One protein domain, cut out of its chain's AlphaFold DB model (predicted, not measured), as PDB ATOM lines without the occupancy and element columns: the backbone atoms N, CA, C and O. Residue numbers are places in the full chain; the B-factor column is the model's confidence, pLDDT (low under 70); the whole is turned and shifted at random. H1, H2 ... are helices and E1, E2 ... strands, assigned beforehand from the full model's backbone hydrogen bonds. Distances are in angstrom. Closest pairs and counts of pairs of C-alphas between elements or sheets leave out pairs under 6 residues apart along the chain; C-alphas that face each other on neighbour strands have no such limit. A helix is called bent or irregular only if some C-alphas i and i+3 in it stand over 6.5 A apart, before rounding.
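What this domain is: This is residues 115 to 191 and 294 to 324 of the 332 residues of an uncharacterized protein of Halochromatium sp (UniProt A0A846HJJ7). A strongly twisted four-stranded sheet forms the middle, with helix H1 over one face and helix H4 over the other, making three layers. Three strands, E1, E2 and E3, fold back and forth, and short E4 joins one end of E1; the long stretch after H4 swings away, residues 305 to 312 sticking out, before H5 returns to the sheet. The printed part has 108 residues, in the order H1 E1 E2 E3 H2 E4 H3 H4 H5; the sheet, ordered E3 E2 E1 E4, is mixed, and the class is mixed, helices and strands. It is compact, with a radius of gyration of the C-alphas of 14.1 A and spans of 39 by 28 by 27 A.

Where its parts are: Find C-alpha 115 at (-60.204, 38.746, 43.562), where H1, residues 115 to 123, starts its 12.2 A. E1, residues 127 to 137, runs 30.5 A from (-48.952, 24.624, 49.463) and bends by 51 degrees at residue 134. Next come E2, residues 140 to 148, 25.3 A, and E3, residues 153 to 158, 16.1 A. Then read H2, residues 163 to 168, E4, residues 175 to 178, and H3, residues 182 to 186, only just irregular, with C-alphas 183 and 186 6.8 A apart. Past the cut are H4, residues 295 to 300, and H5, residues 320 to 324, ending at (-55.679, 43.851, 34.096).

How they stand to each other: E1, E2 and E3 are a meander, each strand the antiparallel neighbour of the one before; look for N 135 and O 142 at 2.7 A, and N 145 and O 156 at 2.8 A. E4 is parallel to E1, with N 128 and O 175 2.8 A apart. E3, H2 and E4 make a split strand-helix-strand unit, two strands running the same way with E2 and E1 between them; its crossover is right-handed. H1 is on the sheet at a height of 8.8 A, its Leu 118 C-alpha 6.3 A from that of Leu 154, their closest. H4 is on the opposite face at 7.9 A, the closest C-alphas to E1 being Ala 297 and His 129, 5.8 A. H2 and H3 only graze the sheet; H5's closest C-alphas to E3 are Arg 324 and Met 157, 6.8 A. In H1, H2 and H4 every O i to N i+4 pair is within hydrogen-bond range; H3 and H5 each have 0 of 1, and 1 of 2 O i to N i+3 pairs.

The domain as a whole: The C-alphas farthest apart, Pro 188 and Ala 316, are 39.6 A apart. Residues 192 to 293 are not printed; C-alphas 191 and 294 stand 9.3 A apart across the cut. The link from H4 to H5 is long, 19 residues. The model's pLDDT is under 70 at residue 297 and residues 299 to 324.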
ATOM      1  N   GLU A 115     -61.624  38.567  43.221       83.62
ATOM      2  CA  GLU A 115     -60.204  38.746  43.562       83.62
ATOM      3  C   GLU A 115     -59.959  38.548  45.065       83.62
ATOM      4  O   GLU A 115     -58.997  37.882  45.439       83.62
ATOM      5  N   ALA A 116     -60.842  39.068  45.923       86.12
ATOM      6  CA  ALA A 116     -60.710  38.918  47.371       86.12
ATOM      7  C   ALA A 116     -60.851  37.452  47.817       86.12
ATOM      8  O   ALA A 116     -60.062  36.984  48.636       86.12
ATOM      9  N   GLU A 117     -61.805  36.717  47.243       88.88
ATOM     10  CA  GLU A 117     -62.016  35.292  47.527       88.88
ATOM     11  C   GLU A 117     -60.833  34.440  47.050       88.88
ATOM     12  O   GLU A 117     -60.362  33.564  47.771       88.88
ATOM     13  N   LEU A 118     -60.296  34.736  45.864       88.25
ATOM     14  CA  LEU A 118     -59.130  34.054  45.302       88.25
ATOM     15  C   LEU A 118     -57.858  34.324  46.114       88.25
ATOM     16  O   LEU A 118     -57.048  33.417  46.311       88.25
ATOM     17  N   ILE A 119     -57.678  35.557  46.600       91.06
ATOM     18  CA  ILE A 119     -56.592  35.902  47.526       91.06
ATOM     19  C   ILE A 119     -56.737  35.102  48.817       91.06
ATOM     20  O   ILE A 119     -55.769  34.481  49.249       91.06
ATOM     21  N   GLN A 120     -57.933  35.072  49.406       92.75
ATOM     22  CA  GLN A 120     -58.174  34.335  50.643       92.75
ATOM     23  C   GLN A 120     -57.906  32.835  50.460       92.75
ATOM     24  O   GLN A 120     -57.161  32.246  51.237       92.75
ATOM     25  N   ALA A 121     -58.391  32.234  49.372       91.19
ATOM     26  CA  ALA A 121     -58.118  30.837  49.046       91.19
ATOM     27  C   ALA A 121     -56.621  30.548  48.826       91.19
ATOM     28  O   ALA A 121     -56.150  29.452  49.128       91.19
ATOM     29  N   ALA A 122     -55.854  31.514  48.302       93.06
ATOM     30  CA  ALA A 122     -54.404  31.382  48.176       93.06
ATOM     31  C   ALA A 122     -53.711  31.464  49.545       93.06
ATOM     32  O   ALA A 122     -52.801  30.676  49.808       93.06
ATOM     33  N   VAL A 123     -54.159  32.373  50.419       95.38
ATOM     34  CA  VAL A 123     -53.663  32.520  51.797       95.38
ATOM     35  C   VAL A 123     -53.924  31.260  52.629       95.38
ATOM     36  O   VAL A 123     -53.039  30.820  53.360       95.38
ATOM     37  N   ASP A 124     -55.100  30.657  52.469       95.25
ATOM     38  CA  ASP A 124     -55.534  29.473  53.219       95.25
ATOM     39  C   ASP A 124     -54.971  28.156  52.659       95.25
ATOM     40  O   ASP A 124     -55.260  27.080  53.181       95.25
ATOM     41  N   SER A 125     -54.181  28.207  51.583       95.44
ATOM     42  CA  SER A 125     -53.631  27.001  50.963       95.44
ATOM     43  C   SER A 125     -52.428  26.434  51.727       95.44
ATOM     44  O   SER A 125     -51.513  27.157  52.118       95.44
ATOM     45  N   ASP A 126     -52.382  25.106  51.869       95.81
ATOM     46  CA  ASP A 126     -51.261  24.412  52.527       95.81
ATOM     47  C   ASP A 126     -49.953  24.500  51.728       95.81
ATOM     48  O   ASP A 126     -48.857  24.474  52.292       95.81
ATOM     49  N   LEU A 127     -50.064  24.567  50.400       96.38
ATOM     50  CA  LEU A 127     -48.952  24.624  49.463       96.38
ATOM     51  C   LEU A 127     -49.310  25.551  48.303       96.38
ATOM     52  O   LEU A 127     -50.230  25.270  47.528       96.38
ATOM     53  N   LEU A 128     -48.521  26.608  48.145       96.56
ATOM     54  CA  LEU A 128     -48.698  27.610  47.108       96.56
ATOM     55  C   LEU A 128     -47.451  27.708  46.231       96.56
ATOM     56  O   LEU A 128     -46.327  27.920  46.687       96.56
ATOM     57  N   HIS A 129     -47.660  27.580  44.933       96.00
ATOM     58  CA  HIS A 129     -46.650  27.770  43.910       96.00
ATOM     59  C   HIS A 129     -46.671  29.217  43.424       96.00
ATOM     60  O   HIS A 129     -47.729  29.715  43.036       96.00
ATOM     61  N   ILE A 130     -45.509  29.875  43.398       94.31
ATOM     62  CA  ILE A 130     -45.388  31.263  42.928       94.31
ATOM     63  C   ILE A 130     -44.364  31.354  41.808       94.31
ATOM     64  O   ILE A 130     -43.268  30.794  41.903       94.31
ATOM     65  N   ASP A 131     -44.713  32.060  40.738       90.69
ATOM     66  CA  ASP A 131     -43.793  32.379  39.650       90.69
ATOM     67  C   ASP A 131     -44.151  33.727  39.015       90.69
ATOM     68  O   ASP A 131     -45.323  34.076  38.849       90.69
ATOM     69  N   GLU A 132     -43.135  34.475  38.606       89.31
ATOM     70  CA  GLU A 132     -43.261  35.761  37.952       89.31
ATOM     71  C   GLU A 132     -42.562  35.781  36.586       89.31
ATOM     72  O   GLU A 132     -41.427  35.344  36.406       89.31
ATOM     73  N   THR A 133     -43.228  36.336  35.575       84.69
ATOM     74  CA  THR A 133     -42.628  36.563  34.249       84.69
ATOM     75  C   THR A 133     -42.776  38.018  33.850       84.69
ATOM     76  O   THR A 133     -43.815  38.634  34.086       84.69
ATOM     77  N   SER A 134     -41.740  38.578  33.220       85.00
ATOM     78  CA  SER A 134     -41.770  39.963  32.762       85.00
ATOM     79  C   SER A 134     -42.951  40.227  31.820       85.00
ATOM     80  O   SER A 134     -43.275  39.462  30.907       85.00
ATOM     81  N   TRP A 135     -43.603  41.358  32.052       79.12
ATOM     82  CA  TRP A 135     -44.779  41.823  31.336       79.12
ATOM     83  C   TRP A 135     -44.599  43.299  30.951       79.12
ATOM     84  O   TRP A 135     -45.084  44.194  31.643       79.12
ATOM     85  N   PRO A 136     -43.893  43.587  29.841       79.81
ATOM     86  CA  PRO A 136     -43.763  44.953  29.348       79.81
ATOM     87  C   PRO A 136     -45.132  45.499  28.923       79.81
ATOM     88  O   PRO A 136     -45.819  44.898  28.091       79.81
ATOM     89  N   GLN A 137     -45.520  46.645  29.479       75.19
ATOM     90  CA  GLN A 137     -46.774  47.338  29.214       75.19
ATOM     91  C   GLN A 137     -46.479  48.781  28.789       75.19
ATOM     92  O   GLN A 137     -46.269  49.675  29.605       75.19
ATOM     93  N   GLY A 138     -46.453  49.018  27.475       78.69
ATOM     94  CA  GLY A 138     -46.005  50.300  26.933       78.69
ATOM     95  C   GLY A 138     -44.561  50.596  27.350       78.69
ATOM     96  O   GLY A 138     -43.657  49.854  26.972       78.69
ATOM     97  N   VAL A 139     -44.366  51.671  28.117       80.50
ATOM     98  CA  VAL A 139     -43.063  52.067  28.686       80.50
ATOM     99  C   VAL A 139     -42.826  51.521  30.098       80.50
ATOM    100  O   VAL A 139     -41.710  51.603  30.601       80.50
ATOM    101  N   GLU A 140     -43.852  50.967  30.747       84.19
ATOM    102  CA  GLU A 140     -43.754  50.425  32.100       84.19
ATOM    103  C   GLU A 140     -43.407  48.931  32.055       84.19
ATOM    104  O   GLU A 140     -43.987  48.157  31.288       84.19
ATOM    105  N   LEU A 141     -42.452  48.507  32.884       87.19
ATOM    106  CA  LEU A 141     -42.127  47.097  33.065       87.19
ATOM    107  C   LEU A 141     -42.866  46.560  34.293       87.19
ATOM    108  O   LEU A 141     -42.540  46.913  35.426       87.19
ATOM    109  N   LEU A 142     -43.852  45.701  34.048       89.69
ATOM    110  CA  LEU A 142     -44.569  44.950  35.073       89.69
ATOM    111  C   LEU A 142     -44.165  43.477  35.025       89.69
ATOM    112  O   LEU A 142     -43.388  43.053  34.168       89.69
ATOM    113  N   TRP A 143     -44.701  42.694  35.952       89.38
ATOM    114  CA  TRP A 143     -44.594  41.247  35.987       89.38
ATOM    115  C   TRP A 143     -45.984  40.647  36.090       89.38
ATOM    116  O   TRP A 143     -46.834  41.152  36.823       89.38
ATOM    117  N   LEU A 144     -46.198  39.578  35.327       87.88
ATOM    118  CA  LEU A 144     -47.321  38.681  35.529       87.88
ATOM    119  C   LEU A 144     -46.921  37.695  36.619       87.88
ATOM    120  O   LEU A 144     -46.042  36.857  36.404       87.88
ATOM    121  N   TRP A 145     -47.579  37.833  37.754       90.62
ATOM    122  CA  TRP A 145     -47.502  36.948  38.897       90.62
ATOM    123  C   TRP A 145     -48.542  35.854  38.769       90.62
ATOM    124  O   TRP A 145     -49.683  36.127  38.389       90.62
ATOM    125  N   VAL A 146     -48.138  34.636  39.102       90.56
ATOM    126  CA  VAL A 146     -49.023  33.484  39.221       90.56
ATOM    127  C   VAL A 146     -48.846  32.899  40.603       90.56
ATOM    128  O   VAL A 146     -47.728  32.546  40.969       90.56
ATOM    129  N   PHE A 147     -49.952  32.788  41.324       92.12
ATOM    130  CA  PHE A 147     -50.065  32.079  42.589       92.12
ATOM    131  C   PHE A 147     -51.006  30.909  42.339       92.12
ATOM    132  O   PHE A 147     -52.124  31.122  41.876       92.12
ATOM    133  N   THR A 148     -50.562  29.679  42.558       91.94
ATOM    134  CA  THR A 148     -51.391  28.508  42.258       91.94
ATOM    135  C   THR A 148     -51.251  27.438  43.327       91.94
ATOM    136  O   THR A 148     -50.148  27.117  43.764       91.94
ATOM    137  N   SER A 149     -52.384  26.911  43.764       91.62
ATOM    138  CA  SER A 149     -52.495  25.747  44.634       91.62
ATOM    139  C   SER A 149     -53.299  24.665  43.905       91.62
ATOM    140  O   SER A 149     -53.601  24.775  42.715       91.62
ATOM    141  N   THR A 150     -53.666  23.599  44.609       88.19
ATOM    142  CA  THR A 150     -54.572  22.573  44.078       88.19
ATOM    143  C   THR A 150     -55.981  23.099  43.793       88.19
ATOM    144  O   THR A 150     -56.667  22.531  42.946       88.19
ATOM    145  N   THR A 151     -56.419  24.158  44.478       84.62
ATOM    146  CA  THR A 151     -57.806  24.649  44.450       84.62
ATOM    147  C   THR A 151     -57.956  26.045  43.859       84.62
ATOM    148  O   THR A 151     -59.052  26.395  43.431       84.62
ATOM    149  N   VAL A 152     -56.884  26.841  43.803       87.12
ATOM    150  CA  VAL A 152     -56.941  28.223  43.314       87.12
ATOM    151  C   VAL A 152     -55.795  28.543  42.363       87.12
ATOM    152  O   VAL A 152     -54.672  28.064  42.514       87.12
ATOM    153  N   THR A 153     -56.070  29.386  41.367       87.31
ATOM    154  CA  THR A 153     -55.044  30.059  40.569       87.31
ATOM    155  C   THR A 153     -55.370  31.542  40.484       87.31
ATOM    156  O   THR A 153     -56.402  31.926  39.950       87.31
ATOM    157  N   LEU A 154     -54.463  32.371  40.992       86.44
ATOM    158  CA  LEU A 154     -54.572  33.821  41.010       86.44
ATOM    159  C   LEU A 154     -53.487  34.436  40.121       86.44
ATOM    160  O   LEU A 154     -52.291  34.176  40.286       86.44
ATOM    161  N   PHE A 155     -53.913  35.304  39.205       86.25
ATOM    162  CA  PHE A 155     -53.035  36.111  38.367       86.25
ATOM    163  C   PHE A 155     -53.039  37.567  38.819       86.25
ATOM    164  O   PHE A 155     -54.086  38.205  38.886       86.25
ATOM    165  N   ALA A 156     -51.853  38.142  39.010       86.12
ATOM    166  CA  ALA A 156     -51.713  39.563  39.316       86.12
ATOM    167  C   ALA A 156     -50.699  40.238  38.389       86.12
ATOM    168  O   ALA A 156     -49.673  39.663  38.030       86.12
ATOM    169  N   MET A 157     -50.961  41.490  38.010       84.44
ATOM    170  CA  MET A 157     -49.953  42.335  37.363       84.44
ATOM    171  C   MET A 157     -49.512  43.420  38.311       84.44
ATOM    172  O   MET A 157     -50.285  44.304  38.680       84.44
ATOM    173  N   ALA A 158     -48.240  43.361  38.661       88.44
ATOM    174  CA  ALA A 158     -47.627  44.303  39.571       88.44
ATOM    175  C   ALA A 158     -46.162  44.500  39.199       88.44
ATOM    176  O   ALA A 158     -45.579  43.731  38.432       88.44
ATOM    177  N   LYS A 159     -45.550  45.539  39.766       90.88
ATOM    178  CA  LYS A 159     -44.093  45.654  39.759       90.88
ATOM    179  C   LYS A 159     -43.493  44.445  40.474       90.88
ATOM    180  O   LYS A 159     -44.124  43.863  41.357       90.88
ATOM    181  N   ARG A 160     -42.279  44.059  40.085       91.81
ATOM    182  CA  ARG A 160     -41.559  43.014  40.804       91.81
ATOM    183  C   ARG A 160     -41.008  43.593  42.090       91.81
ATOM    184  O   ARG A 160     -40.182  44.499  42.043       91.81
ATOM    185  N   GLY A 161     -41.472  43.070  43.209       90.50
ATOM    186  CA  GLY A 161     -41.118  43.574  44.521       90.50
ATOM    187  C   GLY A 161     -41.678  42.676  45.608       90.50
ATOM    188  O   GLY A 161     -42.415  41.734  45.321       90.50
ATOM    189  N   ARG A 162     -41.295  42.951  46.849       89.56
ATOM    190  CA  ARG A 162     -41.837  42.241  48.010       89.56
ATOM    191  C   ARG A 162     -43.270  42.688  48.309       89.56
ATOM    192  O   ARG A 162     -44.077  41.900  48.775       89.56
ATOM    193  N   GLU A 163     -43.605  43.917  47.943       91.56
ATOM    194  CA  GLU A 163     -44.866  44.582  48.258       91.56
ATOM    195  C   GLU A 163     -46.084  43.823  47.718       91.56
ATOM    196  O   GLU A 163     -47.145  43.825  48.336       91.56
ATOM    197  N   ILE A 164     -45.949  43.155  46.566       91.81
ATOM    198  CA  ILE A 164     -47.030  42.328  46.013       91.81
ATOM    199  C   ILE A 164     -47.228  41.033  46.802       91.81
ATOM    200  O   ILE A 164     -48.362  40.587  46.938       91.81
ATOM    201  N   LEU A 165     -46.154  40.462  47.353       93.31
ATOM    202  CA  LEU A 165     -46.225  39.282  48.211       93.31
ATOM    203  C   LEU A 165     -46.882  39.653  49.539       93.31
ATOM    204  O   LEU A 165     -47.840  39.003  49.928       93.31
ATOM    205  N   ASP A 166     -46.455  40.752  50.167       90.56
ATOM    206  CA  ASP A 166     -47.043  41.224  51.427       90.56
ATOM    207  C   ASP A 166     -48.537  41.584  51.260       90.56
ATOM    208  O   ASP A 166     -49.343  41.350  52.158       90.56
ATOM    209  N   ARG A 167     -48.927  42.126  50.094       91.12
ATOM    210  CA  ARG A 167     -50.327  42.449  49.775       91.12
ATOM    211  C   ARG A 167     -51.194  41.212  49.533       91.12
ATOM    212  O   ARG A 167     -52.350  41.222  49.938       91.12
ATOM    213  N   LEU A 168     -50.693  40.230  48.782       92.25
ATOM    214  CA  LEU A 168     -51.492  39.079  48.336       92.25
ATOM    215  C   LEU A 168     -51.396  37.873  49.265       92.25
ATOM    216  O   LEU A 168     -52.242  36.995  49.185       92.25
ATOM    217  N   LEU A 169     -50.390  37.824  50.137       93.12
ATOM    218  CA  LEU A 169     -50.172  36.729  51.079       93.12
ATOM    219  C   LEU A 169     -50.131  37.212  52.539       93.12
ATOM    220  O   LEU A 169     -49.219  36.827  53.281       93.12
ATOM    221  N   PRO A 170     -51.077  38.066  52.987       89.38
ATOM    222  CA  PRO A 170     -51.084  38.535  54.363       89.38
ATOM    223  C   PRO A 170     -51.294  37.353  55.313       89.38
ATOM    224  O   PRO A 170     -52.312  36.672  55.260       89.38
ATOM    225  N   GLY A 171     -50.321  37.102  56.190       90.12
ATOM    226  CA  GLY A 171     -50.417  36.023  57.176       90.12
ATOM    227  C   GLY A 171     -50.375  34.606  56.593       90.12
ATOM    228  O   GLY A 171     -50.767  33.678  57.291       90.12
ATOM    229  N   PHE A 172     -49.895  34.424  55.355       94.88
ATOM    230  CA  PHE A 172     -49.760  33.097  54.748       94.88
ATOM    231  C   PHE A 172     -48.926  32.157  55.631       94.88
ATOM    232  O   PHE A 172     -47.762  32.440  55.935       94.88
ATOM    233  N   GLY A 173     -49.544  31.049  56.046       94.62
ATOM    234  CA  GLY A 173     -48.976  30.091  56.997       94.62
ATOM    235  C   GLY A 173     -48.565  28.747  56.397       94.62
ATOM    236  O   GLY A 173     -48.050  27.917  57.144       94.62
ATOM    237  N   GLY A 174     -48.809  28.534  55.099       95.44
ATOM    238  CA  GLY A 174     -48.471  27.306  54.381       95.44
ATOM    239  C   GLY A 174     -47.061  27.301  53.779       95.44
ATOM    240  O   GLY A 174     -46.220  28.163  54.050       95.44
ATOM    241  N   TRP A 175     -46.813  26.330  52.898       97.06
ATOM    242  CA  TRP A 175     -45.540  26.143  52.204       97.06
ATOM    243  C   TRP A 175     -45.506  26.848  50.851       97.06
ATOM    244  O   TRP A 175     -46.410  26.700  50.034       97.06
ATOM    245  N   LEU A 176     -44.415  27.556  50.561       96.75
ATOM    246  CA  LEU A 176     -44.189  28.167  49.252       96.75
ATOM    247  C   LEU A 176     -43.256  27.336  48.381       96.75
ATOM    248  O   LEU A 176     -42.113  27.108  48.763       96.75
ATOM    249  N   MET A 177     -43.678  26.983  47.168       96.94
ATOM    250  CA  MET A 177     -42.792  26.474  46.118       96.94
ATOM    251  C   MET A 177     -42.435  27.598  45.141       96.94
ATOM    252  O   MET A 177     -43.289  28.084  44.397       96.94
ATOM    253  N   THR A 178     -41.162  27.999  45.109       95.31
ATOM    254  CA  THR A 178     -40.705  29.151  44.309       95.31
ATOM    255  C   THR A 178     -39.433  28.868  43.515       95.31
ATOM    256  O   THR A 178     -38.738  27.853  43.677       95.31
ATOM    257  N   ASP A 179     -39.082  29.808  42.638       92.25
ATOM    258  CA  ASP A 179     -37.732  29.894  42.094       92.25
ATOM    259  C   ASP A 179     -36.717  30.404  43.154       92.25
ATOM    260  O   ASP A 179     -36.961  30.324  44.360       92.25
ATOM    261  N   GLY A 180     -35.533  30.844  42.712       90.81
ATOM    262  CA  GLY A 180     -34.429  31.283  43.578       90.81
ATOM    263  C   GLY A 180     -34.347  32.782  43.775       90.81
ATOM    264  O   GLY A 180     -33.271  33.294  44.086       90.81
ATOM    265  N   TRP A 181     -35.426  33.517  43.517       93.06
ATOM    266  CA  TRP A 181     -35.400  34.953  43.692       93.06
ATOM    267  C   TRP A 181     -35.319  35.324  45.176       93.06
ATOM    268  O   TRP A 181     -36.105  34.876  46.009       93.06
ATOM    269  N   GLN A 182     -34.352  36.183  45.511       91.75
ATOM    270  CA  GLN A 182     -34.015  36.535  46.893       91.75
ATOM    271  C   GLN A 182     -35.191  37.091  47.702       91.75
ATOM    272  O   GLN A 182     -35.192  36.979  48.926       91.75
ATOM    273  N   ALA A 183     -36.192  37.685  47.044       91.44
ATOM    274  CA  ALA A 183     -37.343  38.237  47.740       91.44
ATOM    275  C   ALA A 183     -38.182  37.152  48.416       91.44
ATOM    276  O   ALA A 183     -38.837  37.469  49.391       91.44
ATOM    277  N   TYR A 184     -38.120  35.887  47.990       93.56
ATOM    278  CA  TYR A 184     -38.831  34.794  48.659       93.56
ATOM    279  C   TYR A 184     -38.154  34.330  49.958       93.56
ATOM    280  O   TYR A 184     -38.743  33.578  50.729       93.56
ATOM    281  N   ARG A 185     -36.923  34.774  50.247       92.88
ATOM    282  CA  ARG A 185     -36.134  34.252  51.379       92.88
ATOM    283  C   ARG A 185     -36.680  34.599  52.758       92.88
ATOM    284  O   ARG A 185     -36.318  33.934  53.720       92.88
ATOM    285  N   HIS A 186     -37.549  35.603  52.852       90.62
ATOM    286  CA  HIS A 186     -38.202  35.959  54.110       90.62
ATOM    287  C   HIS A 186     -39.333  34.994  54.499       90.62
ATOM    288  O   HIS A 186     -39.808  35.072  55.628       90.62
ATOM    289  N   PHE A 187     -39.745  34.086  53.607       92.69
ATOM    290  CA  PHE A 187     -40.688  33.024  53.942       92.69
ATOM    291  C   PHE A 187     -39.941  31.829  54.554       92.69
ATOM    292  O   PHE A 187     -39.118  31.214  53.861       92.69
ATOM    293  N   PRO A 188     -40.211  31.482  55.829       90.75
ATOM    294  CA  PRO A 188     -39.525  30.388  56.514       90.75
ATOM    295  C   PRO A 188     -39.963  29.007  56.006       90.75
ATOM    296  O   PRO A 188     -39.162  28.070  55.963       90.75
ATOM    297  N   GLN A 189     -41.225  28.878  55.590       95.00
ATOM    298  CA  GLN A 189     -41.793  27.665  55.007       95.00
ATOM    299  C   GLN A 189     -41.667  27.715  53.483       95.00
ATOM    300  O   GLN A 189     -42.617  27.999  52.757       95.00
ATOM    301  N   ARG A 190     -40.445  27.504  52.988       95.69
ATOM    302  CA  ARG A 190     -40.133  27.581  51.558       95.69
ATOM    303  C   ARG A 190     -39.509  26.291  51.052       95.69
ATOM    304  O   ARG A 190     -38.624  25.728  51.687       95.69
ATOM    305  N   LEU A 191     -39.936  25.906  49.861       97.50
ATOM    306  CA  LEU A 191     -39.397  24.856  49.018       97.50
ATOM    307  C   LEU A 191     -38.827  25.495  47.751       97.50
ATOM    308  O   LEU A 191     -39.450  26.341  47.102       97.50
ATOM    309  N   ASN A 294     -41.559  23.605  40.298       87.38
ATOM    310  CA  ASN A 294     -42.612  24.617  40.257       87.38
ATOM    311  C   ASN A 294     -43.528  24.473  39.025       87.38
ATOM    312  O   ASN A 294     -44.070  25.455  38.525       87.38
ATOM    313  N   ASN A 295     -43.652  23.260  38.470       81.69
ATOM    314  CA  ASN A 295     -44.340  23.032  37.193       81.69
ATOM    315  C   ASN A 295     -45.816  23.452  37.216       81.69
ATOM    316  O   ASN A 295     -46.320  23.859  36.174       81.69
ATOM    317  N   ALA A 296     -46.478  23.418  38.377       70.62
ATOM    318  CA  ALA A 296     -47.849  23.901  38.535       70.62
ATOM    319  C   ALA A 296     -47.987  25.375  38.111       70.62
ATOM    320  O   ALA A 296     -48.810  25.685  37.252       70.62
ATOM    321  N   ALA A 297     -47.107  26.269  38.585       65.94
ATOM    322  CA  ALA A 297     -47.117  27.677  38.176       65.94
ATOM    323  C   ALA A 297     -46.777  27.867  36.684       65.94
ATOM    324  O   ALA A 297     -47.387  28.692  35.998       65.94
ATOM    325  N   TYR A 298     -45.848  27.070  36.137       70.38
ATOM    326  CA  TYR A 298     -45.557  27.081  34.696       70.38
ATOM    327  C   TYR A 298     -46.763  26.647  33.850       70.38
ATOM    328  O   TYR A 298     -47.043  27.282  32.830       70.38
ATOM    329  N   ALA A 299     -47.462  25.587  34.264       64.75
ATOM    330  CA  ALA A 299     -48.633  25.048  33.582       64.75
ATOM    331  C   ALA A 299     -49.823  26.013  33.662       64.75
ATOM    332  O   ALA A 299     -50.455  26.281  32.639       64.75
ATOM    333  N   ALA A 300     -50.056  26.611  34.833       59.59
ATOM    334  CA  ALA A 300     -51.101  27.606  35.058       59.59
ATOM    335  C   ALA A 300     -50.966  28.823  34.125       59.59
ATOM    336  O   ALA A 300     -51.961  29.315  33.602       59.59
ATOM    337  N   ARG A 301     -49.741  29.256  33.782       60.53
ATOM    338  CA  ARG A 301     -49.534  30.317  32.770       60.53
ATOM    339  C   ARG A 301     -50.064  29.972  31.371       60.53
ATOM    340  O   ARG A 301     -50.106  30.854  30.510       60.53
ATOM    341  N   GLY A 302     -50.415  28.714  31.100       52.31
ATOM    342  CA  GLY A 302     -50.858  28.252  29.785       52.31
ATOM    343  C   GLY A 302     -49.749  28.273  28.729       52.31
ATOM    344  O   GLY A 302     -50.036  28.226  27.534       52.31
ATOM    345  N   ILE A 303     -48.480  28.347  29.153       46.03
ATOM    346  CA  ILE A 303     -47.308  28.360  28.262       46.03
ATOM    347  C   ILE A 303     -47.077  26.971  27.638       46.03
ATOM    348  O   ILE A 303     -46.528  26.876  26.544       46.03
ATOM    349  N   SER A 304     -47.528  25.888  28.280       36.94
ATOM    350  CA  SER A 304     -47.193  24.508  27.898       36.94
ATOM    351  C   SER A 304     -48.179  23.807  26.948       36.94
ATOM    352  O   SER A 304     -47.981  22.636  26.651       36.94
ATOM    353  N   GLY A 305     -49.209  24.481  26.427       38.25
ATOM    354  CA  GLY A 305     -50.163  23.838  25.508       38.25
ATOM    355  C   GLY A 305     -49.805  23.925  24.021       38.25
ATOM    356  O   GLY A 305     -50.098  22.999  23.277       38.25
ATOM    357  N   ILE A 306     -49.219  25.043  23.566       36.19
ATOM    358  CA  ILE A 306     -48.957  25.334  22.138       36.19
ATOM    359  C   ILE A 306     -47.811  26.367  21.990       36.19
ATOM    360  O   ILE A 306     -47.978  27.408  21.356       36.19
ATOM    361  N   MET A 307     -46.635  26.160  22.599       31.86
ATOM    362  CA  MET A 307     -45.451  26.973  22.259       31.86
ATOM    363  C   MET A 307     -44.177  26.133  22.106       31.86
ATOM    364  O   MET A 307     -43.579  25.736  23.106       31.86
ATOM    365  N   PRO A 308     -43.682  25.936  20.869       28.53
ATOM    366  CA  PRO A 308     -42.272  25.677  20.649       28.53
ATOM    367  C   PRO A 308     -41.524  27.000  20.894       28.53
ATOM    368  O   PRO A 308     -41.755  27.994  20.214       28.53
ATOM    369  N   HIS A 309     -40.620  27.009  21.868       26.67
ATOM    370  CA  HIS A 309     -39.683  28.085  22.227       26.67
ATOM    371  C   HIS A 309     -40.129  29.257  23.149       26.67
ATOM    372  O   HIS A 309     -41.057  30.002  22.836       26.67
ATOM    373  N   PRO A 310     -39.312  29.588  24.185       29.42
ATOM    374  CA  PRO A 310     -39.478  30.756  25.074       29.42
ATOM    375  C   PRO A 310     -39.341  32.147  24.419       29.42
ATOM    376  O   PRO A 310     -39.422  33.163  25.106       29.42
ATOM    377  N   ARG A 311     -39.065  32.230  23.110       25.92
ATOM    378  CA  ARG A 311     -38.696  33.487  22.420       25.92
ATOM    379  C   ARG A 311     -39.832  34.126  21.612       25.92
ATOM    380  O   ARG A 311     -39.650  35.225  21.095       25.92
ATOM    381  N   LEU A 312     -41.007  33.496  21.543       24.41
ATOM    382  CA  LEU A 312     -42.163  33.978  20.765       24.41
ATOM    383  C   LEU A 312     -43.182  34.806  21.574       24.41
ATOM    384  O   LEU A 312     -44.234  35.177  21.060       24.41
ATOM    385  N   CYS A 313     -42.844  35.208  22.803       26.62
ATOM    386  CA  CYS A 313     -43.653  36.101  23.647       26.62
ATOM    387  C   CYS A 313     -43.625  37.587  23.212       26.62
ATOM    388  O   CYS A 313     -43.595  38.489  24.047       26.62
ATOM    389  N   ARG A 314     -43.679  37.883  21.906       27.53
ATOM    390  CA  ARG A 314     -44.008  39.228  21.396       27.53
ATOM    391  C   ARG A 314     -45.457  39.258  20.923       27.53
ATOM    392  O   ARG A 314     -45.746  39.436  19.746       27.53
ATOM    393  N   MET A 315     -46.382  39.096  21.865       31.27
ATOM    394  CA  MET A 315     -47.768  39.487  21.628       31.27
ATOM    395  C   MET A 315     -47.811  41.021  21.536       31.27
ATOM    396  O   MET A 315     -47.267  41.715  22.396       31.27
ATOM    397  N   ALA A 316     -48.376  41.527  20.439       29.48
ATOM    398  CA  ALA A 316     -48.418  42.937  20.067       29.48
ATOM    399  C   ALA A 316     -48.918  43.846  21.208       29.48
ATOM    400  O   ALA A 316     -49.877  43.501  21.892       29.48
ATOM    401  N   ARG A 317     -48.233  44.989  21.392       30.67
ATOM    402  CA  ARG A 317     -48.507  46.117  22.314       30.67
ATOM    403  C   ARG A 317     -49.618  45.859  23.346       30.67
ATOM    404  O   ARG A 317     -50.794  46.109  23.097       30.67
ATOM    405  N   ARG A 318     -49.212  45.405  24.534       51.50
ATOM    406  CA  ARG A 318     -50.078  45.213  25.705       51.50
ATOM    407  C   ARG A 318     -50.484  46.585  26.259       51.50
ATOM    408  O   ARG A 318     -49.626  47.358  26.677       51.50
ATOM    409  N   VAL A 319     -51.778  46.900  26.205       44.91
ATOM    410  CA  VAL A 319     -52.369  48.170  26.676       44.91
ATOM    411  C   VAL A 319     -52.842  48.018  28.129       44.91
ATOM    412  O   VAL A 319     -53.170  46.907  28.555       44.91
ATOM    413  N   TRP A 320     -52.881  49.129  28.875       38.69
ATOM    414  CA  TRP A 320     -53.184  49.195  30.314       38.69
ATOM    415  C   TRP A 320     -54.424  48.389  30.738       38.69
ATOM    416  O   TRP A 320     -54.355  47.568  31.651       38.69
ATOM    417  N   HIS A 321     -55.523  48.547  29.994       43.78
ATOM    418  CA  HIS A 321     -56.789  47.853  30.246       43.78
ATOM    419  C   HIS A 321     -56.675  46.338  30.002       43.78
ATOM    420  O   HIS A 321     -56.926  45.545  30.902       43.78
ATOM    421  N   GLY A 322     -56.199  45.916  28.824       48.72
ATOM    422  CA  GLY A 322     -56.190  44.500  28.426       48.72
ATOM    423  C   GLY A 322     -55.310  43.586  29.284       48.72
ATOM    424  O   GLY A 322     -55.547  42.385  29.327       48.72
ATOM    425  N   SER A 323     -54.312  44.135  29.983       49.78
ATOM    426  CA  SER A 323     -53.515  43.332  30.918       49.78
ATOM    427  C   SER A 323     -54.326  43.043  32.185       49.78
ATOM    428  O   SER A 323     -54.509  41.889  32.524       49.78
ATOM    429  N   ARG A 324     -54.917  44.046  32.842       55.50
ATOM    430  CA  ARG A 324     -55.679  43.851  34.096       55.50
ATOM    431  C   ARG A 324     -56.912  42.970  33.921       55.50
ATOM    432  O   ARG A 324     -57.158  42.093  34.737       55.50
TER     433      ARG A 324